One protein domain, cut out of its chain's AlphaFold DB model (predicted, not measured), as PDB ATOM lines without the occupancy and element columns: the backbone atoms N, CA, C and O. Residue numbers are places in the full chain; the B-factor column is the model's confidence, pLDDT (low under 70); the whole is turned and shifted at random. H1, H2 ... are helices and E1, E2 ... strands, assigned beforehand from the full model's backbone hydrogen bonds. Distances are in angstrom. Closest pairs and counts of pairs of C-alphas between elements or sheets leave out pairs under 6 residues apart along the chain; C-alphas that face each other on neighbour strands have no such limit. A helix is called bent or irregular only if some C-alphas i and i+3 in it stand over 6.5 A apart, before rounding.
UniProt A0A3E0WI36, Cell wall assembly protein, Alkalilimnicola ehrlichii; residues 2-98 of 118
ATOM      1  N   SER A   2     153.485  -8.299 106.404       59.94
ATOM      2  CA  SER A   2     154.342  -8.833 105.328       59.94
ATOM      3  C   SER A   2     154.406  -7.992 104.036       59.94
ATOM      4  O   SER A   2     155.461  -7.914 103.414       59.94
ATOM      5  N   ASP A   3     153.327  -7.303 103.654       70.25
ATOM      6  CA  ASP A   3     153.248  -6.537 102.391       70.25
ATOM      7  C   ASP A   3     154.239  -5.357 102.293       70.25
ATOM      8  O   ASP A   3     154.760  -5.036 101.224       70.25
ATOM      9  N   ALA A   4     154.537  -4.701 103.419       87.44
ATOM     10  CA  ALA A   4     155.386  -3.506 103.433       87.44
ATOM     11  C   ALA A   4     156.869  -3.811 103.162       87.44
ATOM     12  O   ALA A   4     157.579  -2.952 102.642       87.44
ATOM     13  N   PHE A   5     157.330  -5.010 103.531       93.88
ATOM     14  CA  PHE A   5     158.673  -5.487 103.207       93.88
ATOM     15  C   PHE A   5     158.735  -5.952 101.751       93.88
ATOM     16  O   PHE A   5     159.544  -5.440 100.983       93.88
ATOM     17  N   LEU A   6     157.826  -6.848 101.350       94.75
ATOM     18  CA  LEU A   6     157.832  -7.470 100.019       94.75
ATOM     19  C   LEU A   6     157.691  -6.452  98.878       94.75
ATOM     20  O   LEU A   6     158.323  -6.604  97.841       94.75
ATOM     21  N   SER A   7     156.934  -5.373  99.084       93.56
ATOM     22  CA  SER A   7     156.817  -4.272  98.112       93.56
ATOM     23  C   SER A   7     158.109  -3.471  97.890       93.56
ATOM     24  O   SER A   7     158.167  -2.675  96.956       93.56
ATOM     25  N   LYS A   8     159.133  -3.657  98.730       93.88
ATOM     26  CA  LYS A   8     160.416  -2.938  98.672       93.88
ATOM     27  C   LYS A   8     161.609  -3.840  98.367       93.88
ATOM     28  O   LYS A   8     162.709  -3.325  98.205       93.88
ATOM     29  N   VAL A   9     161.405  -5.155  98.291       95.12
ATOM     30  CA  VAL A   9     162.476  -6.146  98.109       95.12
ATOM     31  C   VAL A   9     163.287  -5.891  96.837       95.12
ATOM     32  O   VAL A   9     164.508  -5.953  96.878       95.12
ATOM     33  N   GLU A  10     162.646  -5.504  95.736       96.81
ATOM     34  CA  GLU A  10     163.335  -5.186  94.476       96.81
ATOM     35  C   GLU A  10     164.373  -4.059  94.616       96.81
ATOM     36  O   GLU A  10     165.402  -4.071  93.941       96.81
ATOM     37  N   ALA A  11     164.148  -3.095  95.518       96.19
ATOM     38  CA  ALA A  11     165.094  -2.006  95.754       96.19
ATOM     39  C   ALA A  11     166.405  -2.495  96.394       96.19
ATOM     40  O   ALA A  11     167.424  -1.818  96.294       96.19
ATOM     41  N   LEU A  12     166.405  -3.692  96.992       96.56
ATOM     42  CA  LEU A  12     167.586  -4.313  97.592       96.56
ATOM     43  C   LEU A  12     168.585  -4.829  96.545       96.56
ATOM     44  O   LEU A  12     169.680  -5.254  96.899       96.56
ATOM     45  N   ASN A  13     168.263  -4.739  95.253       96.00
ATOM     46  CA  ASN A  13     169.207  -5.013  94.167       96.00
ATOM     47  C   ASN A  13     170.407  -4.042  94.122       96.00
ATOM     48  O   ASN A  13     171.309  -4.225  93.312       96.00
ATOM     49  N   GLU A  14     170.439  -3.011  94.977       95.38
ATOM     50  CA  GLU A  14     171.630  -2.179  95.193       95.38
ATOM     51  C   GLU A  14     172.725  -2.854  96.041       95.38
ATOM     52  O   GLU A  14     173.834  -2.322  96.128       95.38
ATOM     53  N   TYR A  15     172.414  -3.975  96.698       95.31
ATOM     54  CA  TYR A  15     173.344  -4.740  97.528       95.31
ATOM     55  C   TYR A  15     173.977  -5.883  96.730       95.31
ATOM     56  O   TYR A  15     173.340  -6.499  95.877       95.31
ATOM     57  N   CYS A  16     175.243  -6.171  97.024       93.56
ATOM     58  CA  CYS A  16     176.063  -7.134  96.282       93.56
ATOM     59  C   CYS A  16     176.305  -8.426  97.072       93.56
ATOM     60  O   CYS A  16     176.663  -9.458  96.497       93.56
ATOM     61  N   SER A  17     176.136  -8.369  98.391       95.00
ATOM     62  CA  SER A  17     176.451  -9.462  99.299       95.00
ATOM     63  C   SER A  17     175.586  -9.444 100.554       95.00
ATOM     64  O   SER A  17     174.905  -8.458 100.853       95.00
ATOM     65  N   ILE A  18     175.588 -10.563 101.272       95.88
ATOM     66  CA  ILE A  18     174.826 -10.768 102.499       95.88
ATOM     67  C   ILE A  18     175.640 -11.577 103.507       95.88
ATOM     68  O   ILE A  18     176.323 -12.527 103.140       95.88
ATOM     69  N   GLU A  19     175.578 -11.202 104.781       95.50
ATOM     70  CA  GLU A  19     176.203 -11.958 105.863       95.50
ATOM     71  C   GLU A  19     175.344 -13.173 106.258       95.50
ATOM     72  O   GLU A  19     174.188 -13.033 106.671       95.50
ATOM     73  N   ILE A  20     175.924 -14.370 106.145       92.38
ATOM     74  CA  ILE A  20     175.347 -15.664 106.524       92.38
ATOM     75  C   ILE A  20     176.369 -16.376 107.412       92.38
ATOM     76  O   ILE A  20     177.510 -16.574 107.014       92.38
ATOM     77  N   ASP A  21     175.974 -16.742 108.634       90.31
ATOM     78  CA  ASP A  21     176.843 -17.415 109.618       90.31
ATOM     79  C   ASP A  21     178.228 -16.748 109.787       90.31
ATOM     80  O   ASP A  21     179.274 -17.396 109.767       90.31
ATOM     81  N   THR A  22     178.244 -15.414 109.928       88.06
ATOM     82  CA  THR A  22     179.452 -14.563 110.044       88.06
ATOM     83  C   THR A  22     180.357 -14.513 108.807       88.06
ATOM     84  O   THR A  22     181.464 -13.973 108.863       88.06
ATOM     85  N   GLN A  23     179.904 -15.054 107.676       91.62
ATOM     86  CA  GLN A  23     180.605 -15.008 106.396       91.62
ATOM     87  C   GLN A  23     179.842 -14.140 105.403       91.62
ATOM     88  O   GLN A  23     178.618 -14.195 105.320       91.62
ATOM     89  N   LEU A  24     180.574 -13.321 104.650       92.56
ATOM     90  CA  LEU A  24     179.985 -12.471 103.628       92.56
ATOM     91  C   LEU A  24     179.880 -13.247 102.312       92.56
ATOM     92  O   LEU A  24     180.891 -13.576 101.696       92.56
ATOM     93  N   GLU A  25     178.651 -13.515 101.884       92.06
ATOM     94  CA  GLU A  25     178.321 -14.307 100.702       92.06
ATOM     95  C   GLU A  25     177.845 -13.418  99.552       92.06
ATOM     96  O   GLU A  25     177.169 -12.409  99.754       92.06
ATOM     97  N   SER A  26     178.170 -13.793  98.314       91.44
ATOM     98  CA  SER A  26     177.742 -13.042  97.126       91.44
ATOM     99  C   SER A  26     176.264 -13.291  96.808       91.44
ATOM    100  O   SER A  26     175.829 -14.436  96.666       91.44
ATOM    101  N   ILE A  27     175.494 -12.218  96.602       91.88
ATOM    102  CA  ILE A  27     174.114 -12.312  96.111       91.88
ATOM    103  C   ILE A  27     174.164 -12.535  94.598       91.88
ATOM    104  O   ILE A  27     174.351 -11.616  93.805       91.88
ATOM    105  N   ALA A  28     174.021 -13.794  94.190       86.19
ATOM    106  CA  ALA A  28     174.184 -14.196  92.795       86.19
ATOM    107  C   ALA A  28     172.982 -13.881  91.891       86.19
ATOM    108  O   ALA A  28     173.147 -13.758  90.675       86.19
ATOM    109  N   LEU A  29     171.779 -13.829  92.466       92.25
ATOM    110  CA  LEU A  29     170.523 -13.616  91.749       92.25
ATOM    111  C   LEU A  29     169.831 -12.365  92.291       92.25
ATOM    112  O   LEU A  29     169.853 -12.155  93.507       92.25
ATOM    113  N   PRO A  30     169.196 -11.558  91.427       94.62
ATOM    114  CA  PRO A  30     168.511 -10.354  91.863       94.62
ATOM    115  C   PRO A  30     167.310 -10.687  92.752       94.62
ATOM    116  O   PRO A  30     166.628 -11.700  92.569       94.62
ATOM    117  N   PHE A  31     167.030  -9.790  93.687       97.06
ATOM    118  CA  PHE A  31     165.769  -9.728  94.406       97.06
ATOM    119  C   PHE A  31     164.616  -9.497  93.434       97.06
ATOM    120  O   PHE A  31     164.710  -8.673  92.521       97.06
ATOM    121  N   TRP A  32     163.525 -10.229  93.646       97.38
ATOM    122  CA  TRP A  32     162.379 -10.228  92.750       97.38
ATOM    123  C   TRP A  32     161.564  -8.937  92.862       97.38
ATOM    124  O   TRP A  32     161.367  -8.380  93.946       97.38
ATOM    125  N   SER A  33     161.012  -8.509  91.731       96.69
ATOM    126  CA  SER A  33     159.922  -7.538  91.677       96.69
ATOM    127  C   SER A  33     158.662  -8.080  92.357       96.69
ATOM    128  O   SER A  33     158.462  -9.290  92.510       96.69
ATOM    129  N   LEU A  34     157.735  -7.189  92.715       95.25
ATOM    130  CA  LEU A  34     156.466  -7.600  93.324       95.25
ATOM    131  C   LEU A  34     155.661  -8.559  92.425       95.25
ATOM    132  O   LEU A  34     154.965  -9.449  92.920       95.25
ATOM    133  N   ASP A  35     155.738  -8.392  91.105       95.56
ATOM    134  CA  ASP A  35     155.040  -9.270  90.167       95.56
ATOM    135  C   ASP A  35     155.726 -10.632  90.021       95.56
ATOM    136  O   ASP A  35     155.034 -11.640  89.870       95.56
ATOM    137  N   GLU A  36     157.051 -10.699  90.146       96.44
ATOM    138  CA  GLU A  36     157.784 -11.964  90.246       96.44
ATOM    139  C   GLU A  36     157.478 -12.692  91.557       96.44
ATOM    140  O   GLU A  36     157.212 -13.890  91.520       96.44
ATOM    141  N   ILE A  37     157.370 -11.988  92.689       96.31
ATOM    142  CA  ILE A  37     156.923 -12.575  93.967       96.31
ATOM    143  C   ILE A  37     155.537 -13.213  93.809       96.31
ATOM    144  O   ILE A  37     155.319 -14.362  94.199       96.31
ATOM    145  N   LYS A  38     154.588 -12.515  93.169       94.88
ATOM    146  CA  LYS A  38     153.254 -13.076  92.877       94.88
ATOM    147  C   LYS A  38     153.323 -14.297  91.959       94.88
ATOM    148  O   LYS A  38     152.490 -15.193  92.087       94.88
ATOM    149  N   GLN A  39     154.257 -14.334  91.011       94.12
ATOM    150  CA  GLN A  39     154.459 -15.496  90.141       94.12
ATOM    151  C   GLN A  39     155.087 -16.669  90.901       94.12
ATOM    152  O   GLN A  39     154.603 -17.792  90.770       94.12
ATOM    153  N   GLY A  40     156.091 -16.414  91.742       93.12
ATOM    154  CA  GLY A  40     156.711 -17.407  92.617       93.12
ATOM    155  C   GLY A  40     155.703 -18.023  93.584       93.12
ATOM    156  O   GLY A  40     155.646 -19.240  93.723       93.12
ATOM    157  N   LEU A  41     154.801 -17.215  94.147       94.38
ATOM    158  CA  LEU A  41     153.700 -17.706  94.983       94.38
ATOM    159  C   LEU A  41     152.775 -18.695  94.264       94.38
ATOM    160  O   LEU A  41     152.298 -19.638  94.891       94.38
ATOM    161  N   LYS A  42     152.540 -18.521  92.957       94.69
ATOM    162  CA  LYS A  42     151.737 -19.467  92.161       94.69
ATOM    163  C   LYS A  42     152.462 -20.792  91.923       94.69
ATOM    164  O   LYS A  42     151.799 -21.812  91.800       94.69
ATOM    165  N   ARG A  43     153.797 -20.773  91.860       92.19
ATOM    166  CA  ARG A  43     154.652 -21.958  91.647       92.19
ATOM    167  C   ARG A  43     155.111 -22.617  92.945       92.19
ATOM    168  O   ARG A  43     155.728 -23.673  92.920       92.19
ATOM    169  N   ARG A  44     154.796 -22.008  94.087       92.19
ATOM    170  CA  ARG A  44     155.240 -22.429  95.416       92.19
ATOM    171  C   ARG A  44     154.973 -23.908  95.703       92.19
ATOM    172  O   ARG A  44     155.851 -24.596  96.209       92.19
ATOM    173  N   GLU A  45     153.774 -24.379  95.367       91.75
ATOM    174  CA  GLU A  45     153.378 -25.779  95.558       91.75
ATOM    175  C   GLU A  45     154.188 -26.723  94.661       91.75
ATOM    176  O   GLU A  45     154.702 -27.727  95.142       91.75
ATOM    177  N   GLU A  46     154.381 -26.360  93.388       92.06
ATOM    178  CA  GLU A  46     155.206 -27.122  92.438       92.06
ATOM    179  C   GLU A  46     156.660 -27.232  92.914       92.06
ATOM    180  O   GLU A  46     157.327 -28.236  92.684       92.06
ATOM    181  N   TRP A  47     157.147 -26.201  93.603       93.00
ATOM    182  CA  TRP A  47     158.482 -26.174  94.183       93.00
ATOM    183  C   TRP A  47     158.567 -26.864  95.544       93.00
ATOM    184  O   TRP A  47     159.669 -26.953  96.069       93.00
ATOM    185  N   GLY A  48     157.468 -27.332  96.138       92.50
ATOM    186  CA  GLY A  48     157.478 -27.936  97.476       92.50
ATOM    187  C   GLY A  48     157.788 -26.944  98.602       92.50
ATOM    188  O   GLY A  48     158.234 -27.343  99.674       92.50
ATOM    189  N   VAL A  49     157.585 -25.645  98.372       95.12
ATOM    190  CA  VAL A  49     157.813 -24.611  99.386       95.12
ATOM    191  C   VAL A  49     156.591 -24.536 100.323       95.12
ATOM    192  O   VAL A  49     155.458 -24.434  99.843       95.12
ATOM    193  N   PRO A  50     156.778 -24.565 101.656       94.88
ATOM    194  CA  PRO A  50     155.684 -24.502 102.623       94.88
ATOM    195  C   PRO A  50     154.739 -23.306 102.455       94.88
ATOM    196  O   PRO A  50     155.140 -22.205 102.081       94.88
ATOM    197  N   SER A  51     153.463 -23.493 102.805       94.88
ATOM    198  CA  SER A  51     152.416 -22.500 102.531       94.88
ATOM    199  C   SER A  51     152.482 -21.213 103.360       94.88
ATOM    200  O   SER A  51     151.790 -20.249 103.033       94.88
ATOM    201  N   HIS A  52     153.271 -21.202 104.431       95.06
ATOM    202  CA  HIS A  52     153.537 -20.024 105.257       95.06
ATOM    203  C   HIS A  52     154.758 -19.235 104.762       95.06
ATOM    204  O   HIS A  52     155.009 -18.138 105.249       95.06
ATOM    205  N   LEU A  53     155.508 -19.760 103.784       96.38
ATOM    206  CA  LEU A  53     156.676 -19.099 103.214       96.38
ATOM    207  C   LEU A  53     156.312 -18.368 101.915       96.38
ATOM    208  O   LEU A  53     155.616 -18.903 101.040       96.38
ATOM    209  N   ILE A  54     156.802 -17.136 101.792       96.44
ATOM    210  CA  ILE A  54     156.729 -16.322 100.575       96.44
ATOM    211  C   ILE A  54     158.141 -16.187 100.001       96.44
ATOM    212  O   ILE A  54     158.933 -15.435 100.573       96.44
ATOM    213  N   PRO A  55     158.468 -16.859  98.883       96.75
ATOM    214  CA  PRO A  55     159.757 -16.675  98.226       96.75
ATOM    215  C   PRO A  55     159.844 -15.282  97.592       96.75
ATOM    216  O   PRO A  55     158.873 -14.807  96.995       96.75
ATOM    217  N   PHE A  56     160.996 -14.627  97.735       96.94
ATOM    218  CA  PHE A  56     161.214 -13.269  97.222       96.94
ATOM    219  C   PHE A  56     162.571 -13.036  96.542       96.94
ATOM    220  O   PHE A  56     162.814 -11.947  96.021       96.94
ATOM    221  N   GLN A  57     163.456 -14.029  96.538       96.31
ATOM    222  CA  GLN A  57     164.704 -14.030  95.779       96.31
ATOM    223  C   GLN A  57     165.165 -15.477  95.586       96.31
ATOM    224  O   GLN A  57     164.830 -16.346  96.395       96.31
ATOM    225  N   GLY A  58     165.930 -15.713  94.520       93.31
ATOM    226  CA  GLY A  58     166.581 -16.990  94.256       93.31
ATOM    227  C   GLY A  58     166.077 -17.670  92.988       93.31
ATOM    228  O   GLY A  58     165.525 -17.022  92.091       93.31
ATOM    229  N   ASP A  59     166.282 -18.980  92.916       86.94
ATOM    230  CA  ASP A  59     165.738 -19.856  91.883       86.94
ATOM    231  C   ASP A  59     165.110 -21.110  92.513       86.94
ATOM    232  O   ASP A  59     164.982 -21.225  93.724       86.94
ATOM    233  N   TRP A  60     164.630 -22.051  91.700       85.12
ATOM    234  CA  TRP A  60     163.987 -23.264  92.216       85.12
ATOM    235  C   TRP A  60     164.907 -24.152  93.082       85.12
ATOM    236  O   TRP A  60     164.385 -25.019  93.788       85.12
ATOM    237  N   HIS A  61     166.229 -23.956  93.043       89.38
ATOM    238  CA  HIS A  61     167.179 -24.634  93.918       89.38
ATOM    239  C   HIS A  61     167.278 -23.910  95.258       89.38
ATOM    240  O   HIS A  61     166.908 -24.495  96.268       89.38
ATOM    241  N   ASP A  62     167.688 -22.644  95.266       92.06
ATOM    242  CA  ASP A  62     167.943 -21.894  96.499       92.06
ATOM    243  C   ASP A  62     167.032 -20.667  96.589       92.06
ATOM    244  O   ASP A  62     166.977 -19.858  95.660       92.06
ATOM    245  N   LEU A  63     166.313 -20.520  97.707       95.62
ATOM    246  CA  LEU A  63     165.281 -19.493  97.880       95.62
ATOM    247  C   LEU A  63     165.445 -18.726  99.190       95.62
ATOM    248  O   LEU A  63     165.501 -19.321 100.266       95.62
ATOM    249  N   LEU A  64     165.389 -17.398  99.116       96.81
ATOM    250  CA  LEU A  64     165.083 -16.561 100.274       96.81
ATOM    251  C   LEU A  64     163.571 -16.392 100.403       96.81
ATOM    252  O   LEU A  64     162.884 -15.985  99.459       96.81
ATOM    253  N   CYS A  65     163.059 -16.681 101.594       97.31
ATOM    254  CA  CYS A  65     161.637 -16.668 101.899       97.31
ATOM    255  C   CYS A  65     161.329 -15.824 103.138       97.31
ATOM    256  O   CYS A  65     162.075 -15.832 104.114       97.31
ATOM    257  N   LEU A  66     160.187 -15.139 103.124       97.56
ATOM    258  CA  LEU A  66     159.593 -14.537 104.315       97.56
ATOM    259  C   LEU A  66     158.618 -15.535 104.941       97.56
ATOM    260  O   LEU A  66     157.680 -15.975 104.272       97.56
ATOM    261  N   ASP A  67     158.806 -15.841 106.216       96.81
ATOM    262  CA  ASP A  67     157.854 -16.598 107.017       96.81
ATOM    263  C   ASP A  67     156.724 -15.678 107.489       96.81
ATOM    264  O   ASP A  67     156.934 -14.704 108.215       96.81
ATOM    265  N   GLN A  68     155.505 -15.973 107.042       94.38
ATOM    266  CA  GLN A  68     154.315 -15.194 107.366       94.38
ATOM    267  C   GLN A  68     153.838 -15.383 108.806       94.38
ATOM    268  O   GLN A  68     153.176 -14.484 109.328       94.38
ATOM    269  N   ASP A  69     154.157 -16.518 109.427       94.62
ATOM    270  CA  ASP A  69     153.697 -16.858 110.770       94.62
ATOM    271  C   ASP A  69     154.604 -16.219 111.825       94.62
ATOM    272  O   ASP A  69     154.123 -15.721 112.846       94.62
ATOM    273  N   THR A  70     155.915 -16.187 111.565       95.38
ATOM    274  CA  THR A  70     156.918 -15.697 112.526       95.38
ATOM    275  C   THR A  70     157.495 -14.325 112.182       95.38
ATOM    276  O   THR A  70     157.984 -13.628 113.070       95.38
ATOM    277  N   GLY A  71     157.438 -13.904 110.915       94.81
ATOM    278  CA  GLY A  71     158.104 -12.695 110.421       94.81
ATOM    279  C   GLY A  71     159.604 -12.869 110.154       94.81
ATOM    280  O   GLY A  71     160.270 -11.887 109.816       94.81
ATOM    281  N   LYS A  72     160.129 -14.093 110.298       97.31
ATOM    282  CA  LYS A  72     161.522 -14.436 110.000       97.31
ATOM    283  C   LYS A  72     161.795 -14.399 108.506       97.31
ATOM    284  O   LYS A  72     160.911 -14.657 107.690       97.31
ATOM    285  N   VAL A  73     163.046 -14.136 108.151       97.69
ATOM    286  CA  VAL A  73     163.545 -14.423 106.802       97.69
ATOM    287  C   VAL A  73     164.326 -15.725 106.879       97.69
ATOM    288  O   VAL A  73     165.158 -15.883 107.767       97.69
ATOM    289  N   VAL A  74     164.055 -16.661 105.979       97.62
ATOM    290  CA  VAL A  74     164.706 -17.973 105.944       97.62
ATOM    291  C   VAL A  74     165.363 -18.202 104.592       97.62
ATOM    292  O   VAL A  74     164.842 -17.772 103.562       97.62
ATOM    293  N   TYR A  75     166.498 -18.891 104.605       96.69
ATOM    294  CA  TYR A  75     167.187 -19.356 103.412       96.69
ATOM    295  C   TYR A  75     166.959 -20.859 103.257       96.69
ATOM    296  O   TYR A  75     167.308 -21.638 104.147       96.69
ATOM    297  N   LEU A  76     166.319 -21.245 102.153       95.75
ATOM    298  CA  LEU A  76     166.026 -22.628 101.799       95.75
ATOM    299  C   LEU A  76     167.024 -23.126 100.763       95.75
ATOM    300  O   LEU A  76     167.294 -22.424  99.789       95.75
ATOM    301  N   ASN A  77     167.484 -24.360 100.939       94.31
ATOM    302  CA  ASN A  77     168.265 -25.068  99.930       94.31
ATOM    303  C   ASN A  77     167.367 -25.853  98.945       94.31
ATOM    304  O   ASN A  77     166.129 -25.869  99.039       94.31
ATOM    305  N   ASN A  78     168.018 -26.580  98.034       93.06
ATOM    306  CA  ASN A  78     167.365 -27.446  97.049       93.06
ATOM    307  C   ASN A  78     166.440 -28.512  97.662       93.06
ATOM    308  O   ASN A  78     165.432 -28.866  97.052       93.06
ATOM    309  N   ASP A  79     166.750 -28.984  98.867       94.06
ATOM    310  CA  ASP A  79     165.983 -30.012  99.577       94.06
ATOM    311  C   ASP A  79     164.849 -29.420 100.435       94.06
ATOM    312  O   ASP A  79     164.093 -30.157 101.064       94.06
ATOM    313  N   ARG A  80     164.680 -28.088 100.401       94.06
ATOM    314  CA  ARG A  80     163.725 -27.303 101.208       94.06
ATOM    315  C   ARG A  80     164.010 -27.307 102.703       94.06
ATOM    316  O   ARG A  80     163.136 -26.939 103.490       94.06
ATOM    317  N   ASP A  81     165.241 -27.617 103.083       95.44
ATOM    318  CA  ASP A  81     165.714 -27.407 104.440       95.44
ATOM    319  C   ASP A  81     166.038 -25.929 104.660       95.44
ATOM    320  O   ASP A  81     166.623 -25.259 103.804       95.44
ATOM    321  N   ILE A  82     165.676 -25.424 105.839       96.06
ATOM    322  CA  ILE A  82     166.108 -24.106 106.304       96.06
ATOM    323  C   ILE A  82     167.575 -24.227 106.715       96.06
ATOM    324  O   ILE A  82     167.884 -24.808 107.755       96.06
ATOM    325  N   VAL A  83     168.474 -23.674 105.905       95.50
ATOM    326  CA  VAL A  83     169.921 -23.688 106.176       95.50
ATOM    327  C   VAL A  83     170.385 -22.451 106.947       95.50
ATOM    328  O   VAL A  83     171.423 -22.491 107.600       95.50
ATOM    329  N   PHE A  84     169.607 -21.366 106.912       96.56
ATOM    330  CA  PHE A  84     169.850 -20.163 107.708       96.56
ATOM    331  C   PHE A  84     168.549 -19.391 107.959       96.56
ATOM    332  O   PHE A  84     167.607 -19.476 107.167       96.56
ATOM    333  N   SER A  85     168.492 -18.608 109.039       97.38
ATOM    334  CA  SER A  85     167.357 -17.727 109.326       97.38
ATOM    335  C   SER A  85     167.775 -16.454 110.055       97.38
ATOM    336  O   SER A  85     168.549 -16.520 111.006       97.38
ATOM    337  N   TRP A  86     167.176 -15.329 109.674       97.75
ATOM    338  CA  TRP A  86     167.207 -14.070 110.418       97.75
ATOM    339  C   TRP A  86     165.926 -13.940 111.246       97.75
ATOM    340  O   TRP A  86     164.841 -14.277 110.760       97.75
ATOM    341  N   GLU A  87     166.012 -13.419 112.474       96.81
ATOM    342  CA  GLU A  87     164.861 -13.397 113.392       96.81
ATOM    343  C   GLU A  87     163.734 -12.476 112.913       96.81
ATOM    344  O   GLU A  87     162.592 -12.599 113.352       96.81
ATOM    345  N   ASN A  88     164.045 -11.537 112.021       95.81
ATOM    346  CA  ASN A  88     163.091 -10.616 111.424       95.81
ATOM    347  C   ASN A  88     163.680  -9.951 110.170       95.81
ATOM    348  O   ASN A  88     164.870 -10.057 109.866       95.81
ATOM    349  N   THR A  89     162.845  -9.192 109.458       96.19
ATOM    350  CA  THR A  89     163.266  -8.471 108.250       96.19
ATOM    351  C   THR A  89     164.319  -7.392 108.513       96.19
ATOM    352  O   THR A  89     165.070  -7.065 107.605       96.19
ATOM    353  N   GLN A  90     164.388  -6.810 109.716       95.88
ATOM    354  CA  GLN A  90     165.384  -5.779 110.025       95.88
ATOM    355  C   GLN A  90     166.783  -6.381 110.175       95.88
ATOM    356  O   GLN A  90     167.745  -5.797 109.687       95.88
ATOM    357  N   GLU A  91     166.899  -7.545 110.811       96.56
ATOM    358  CA  GLU A  91     168.164  -8.281 110.883       96.56
ATOM    359  C   GLU A  91     168.649  -8.705 109.501       96.56
ATOM    360  O   GLU A  91     169.816  -8.501 109.183       96.56
ATOM    361  N   PHE A  92     167.743  -9.196 108.654       97.12
ATOM    362  CA  PHE A  92     168.058  -9.489 107.257       97.12
ATOM    363  C   PHE A  92     168.595  -8.252 106.519       97.12
ATOM    364  O   PHE A  92     169.633  -8.323 105.870       97.12
ATOM    365  N   LEU A  93     167.937  -7.094 106.655       96.44
ATOM    366  CA  LEU A  93     168.393  -5.848 106.024       96.44
ATOM    367  C   LEU A  93     169.758  -5.384 106.548       96.44
ATOM    368  O   LEU A  93     170.550  -4.849 105.778       96.44
ATOM    369  N   ASN A  94     170.037  -5.584 107.838       96.94
ATOM    370  CA  ASN A  94     171.326  -5.233 108.438       96.94
ATOM    371  C   ASN A  94     172.467  -6.147 107.964       96.94
ATOM    372  O   ASN A  94     173.618  -5.726 108.012       96.94
ATOM    373  N   ALA A  95     172.153  -7.366 107.521       96.81
ATOM    374  CA  ALA A  95     173.124  -8.313 106.982       96.81
ATOM    375  C   ALA A  95     173.518  -8.012 105.525       96.81
ATOM    376  O   ALA A  95     174.494  -8.571 105.030       96.81
ATOM    377  N   LEU A  96     172.777  -7.154 104.814       96.75
ATOM    378  CA  LEU A  96     173.083  -6.796 103.428       96.75
ATOM    379  C   LEU A  96     174.262  -5.820 103.344       96.75
ATOM    380  O   LEU A  96     174.325  -4.823 104.065       96.75
ATOM    381  N   SER A  97     175.157  -6.059 102.388       96.12
ATOM    382  CA  SER A  97     176.326  -5.220 102.130       96.12
ATOM    383  C   SER A  97     176.465  -4.873 100.648       96.12
ATOM    384  O   SER A  97     176.059  -5.606  99.745       96.12
ATOM    385  N   LYS A  98     177.033  -3.692 100.394       94.69
ATOM    386  CA  LYS A  98     177.415  -3.229  99.049       94.69
ATOM    387  C   LYS A  98     178.824  -3.675  98.663       94.69
ATOM    388  O   LYS A  98     179.307  -3.327  97.593       94.69
TER     389      LYS A  98
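Overview. This is residues 2 to 98 of the 118 residues of the protein "Cell wall assembly protein" of Alkalilimnicola ehrlichii (UniProt A0A3E0WI36). A strongly twisted sheet of four strands, E3 to E6, has helix H3 beside its edge strand E3, and H4 packs by E5 and E6. The small hairpin E1 and E2 lies at the opposite end of the longest axis from H3, with H4 reaching toward E1, while the short helices H1 and H2 follow one another along one side. The printed part has 97 residues, with four named helices and six named strands in the order H1 H2 E1 E2 H3 E3 E4 E5 E6 H4, and its class is mixed, helices and strands. Both sheets are antiparallel, the larger in the order E3 E4 E5 E6. The whole is compact and rounded, with a radius of gyration of the C-alphas of 12.2 A and spans of 32 by 25 by 24 A.

Arrangement. H1, residues 3 to 6, and H2, residues 9 to 14, meet only through their link. E1, residues 17 to 20, and E2, residues 23 to 26, form a hairpin, with N 18 and O 25 2.9 A apart. H3, residues 34 to 43, is close to H2 but not clearly touching, the closest C-alphas being those of Glu 10 and Leu 34, 7.4 A apart. E3, residues 53 to 58, E4, residues 63 to 67, E5, residues 73 to 76, and E6, residues 82 to 86, form a meander, each strand the antiparallel neighbour of the one before. Within hydrogen-bond range are N 54 and O 66 at 2.9 A, N 74 and O 65 at 2.8 A, and N 86 and O 73 at 2.8 A. H3 only grazes this sheet; its closest C-alphas with E3 are those of Ile 37 and Phe 56, 5.4 A apart. H4, residues 89 to 95, is on the sheet and only just at the sheet's level, with a height over the sheet of 4.0 A. The closest C-alphas of E1 and H4 are those of Glu 19 and Ala 95, 4.9 A apart. Every O i to N i+4 pair is within hydrogen-bond range in H3 and H4; H2 has 0 of 2, but 3 of 3 O i to N i+3 pairs, and H1 is too short for an i+4 pair.

Along the chain. H1 begins at C-alpha 3, (153.248, -6.537, 102.391). H2 is only just irregular, with C-alphas 11 and 14 6.6 A apart. H3 is 14.6 A long, E3 13.5 A and E4 12.1 A. H4 ends at C-alpha 95, (173.124, -8.313, 106.982).

Size, cuts and confidence. The C-alphas farthest apart, those of Thr 22 and Lys 42, are 33.3 A apart. The printed part has no cut, and no link is long. Residue 2 is under 70 in pLDDT.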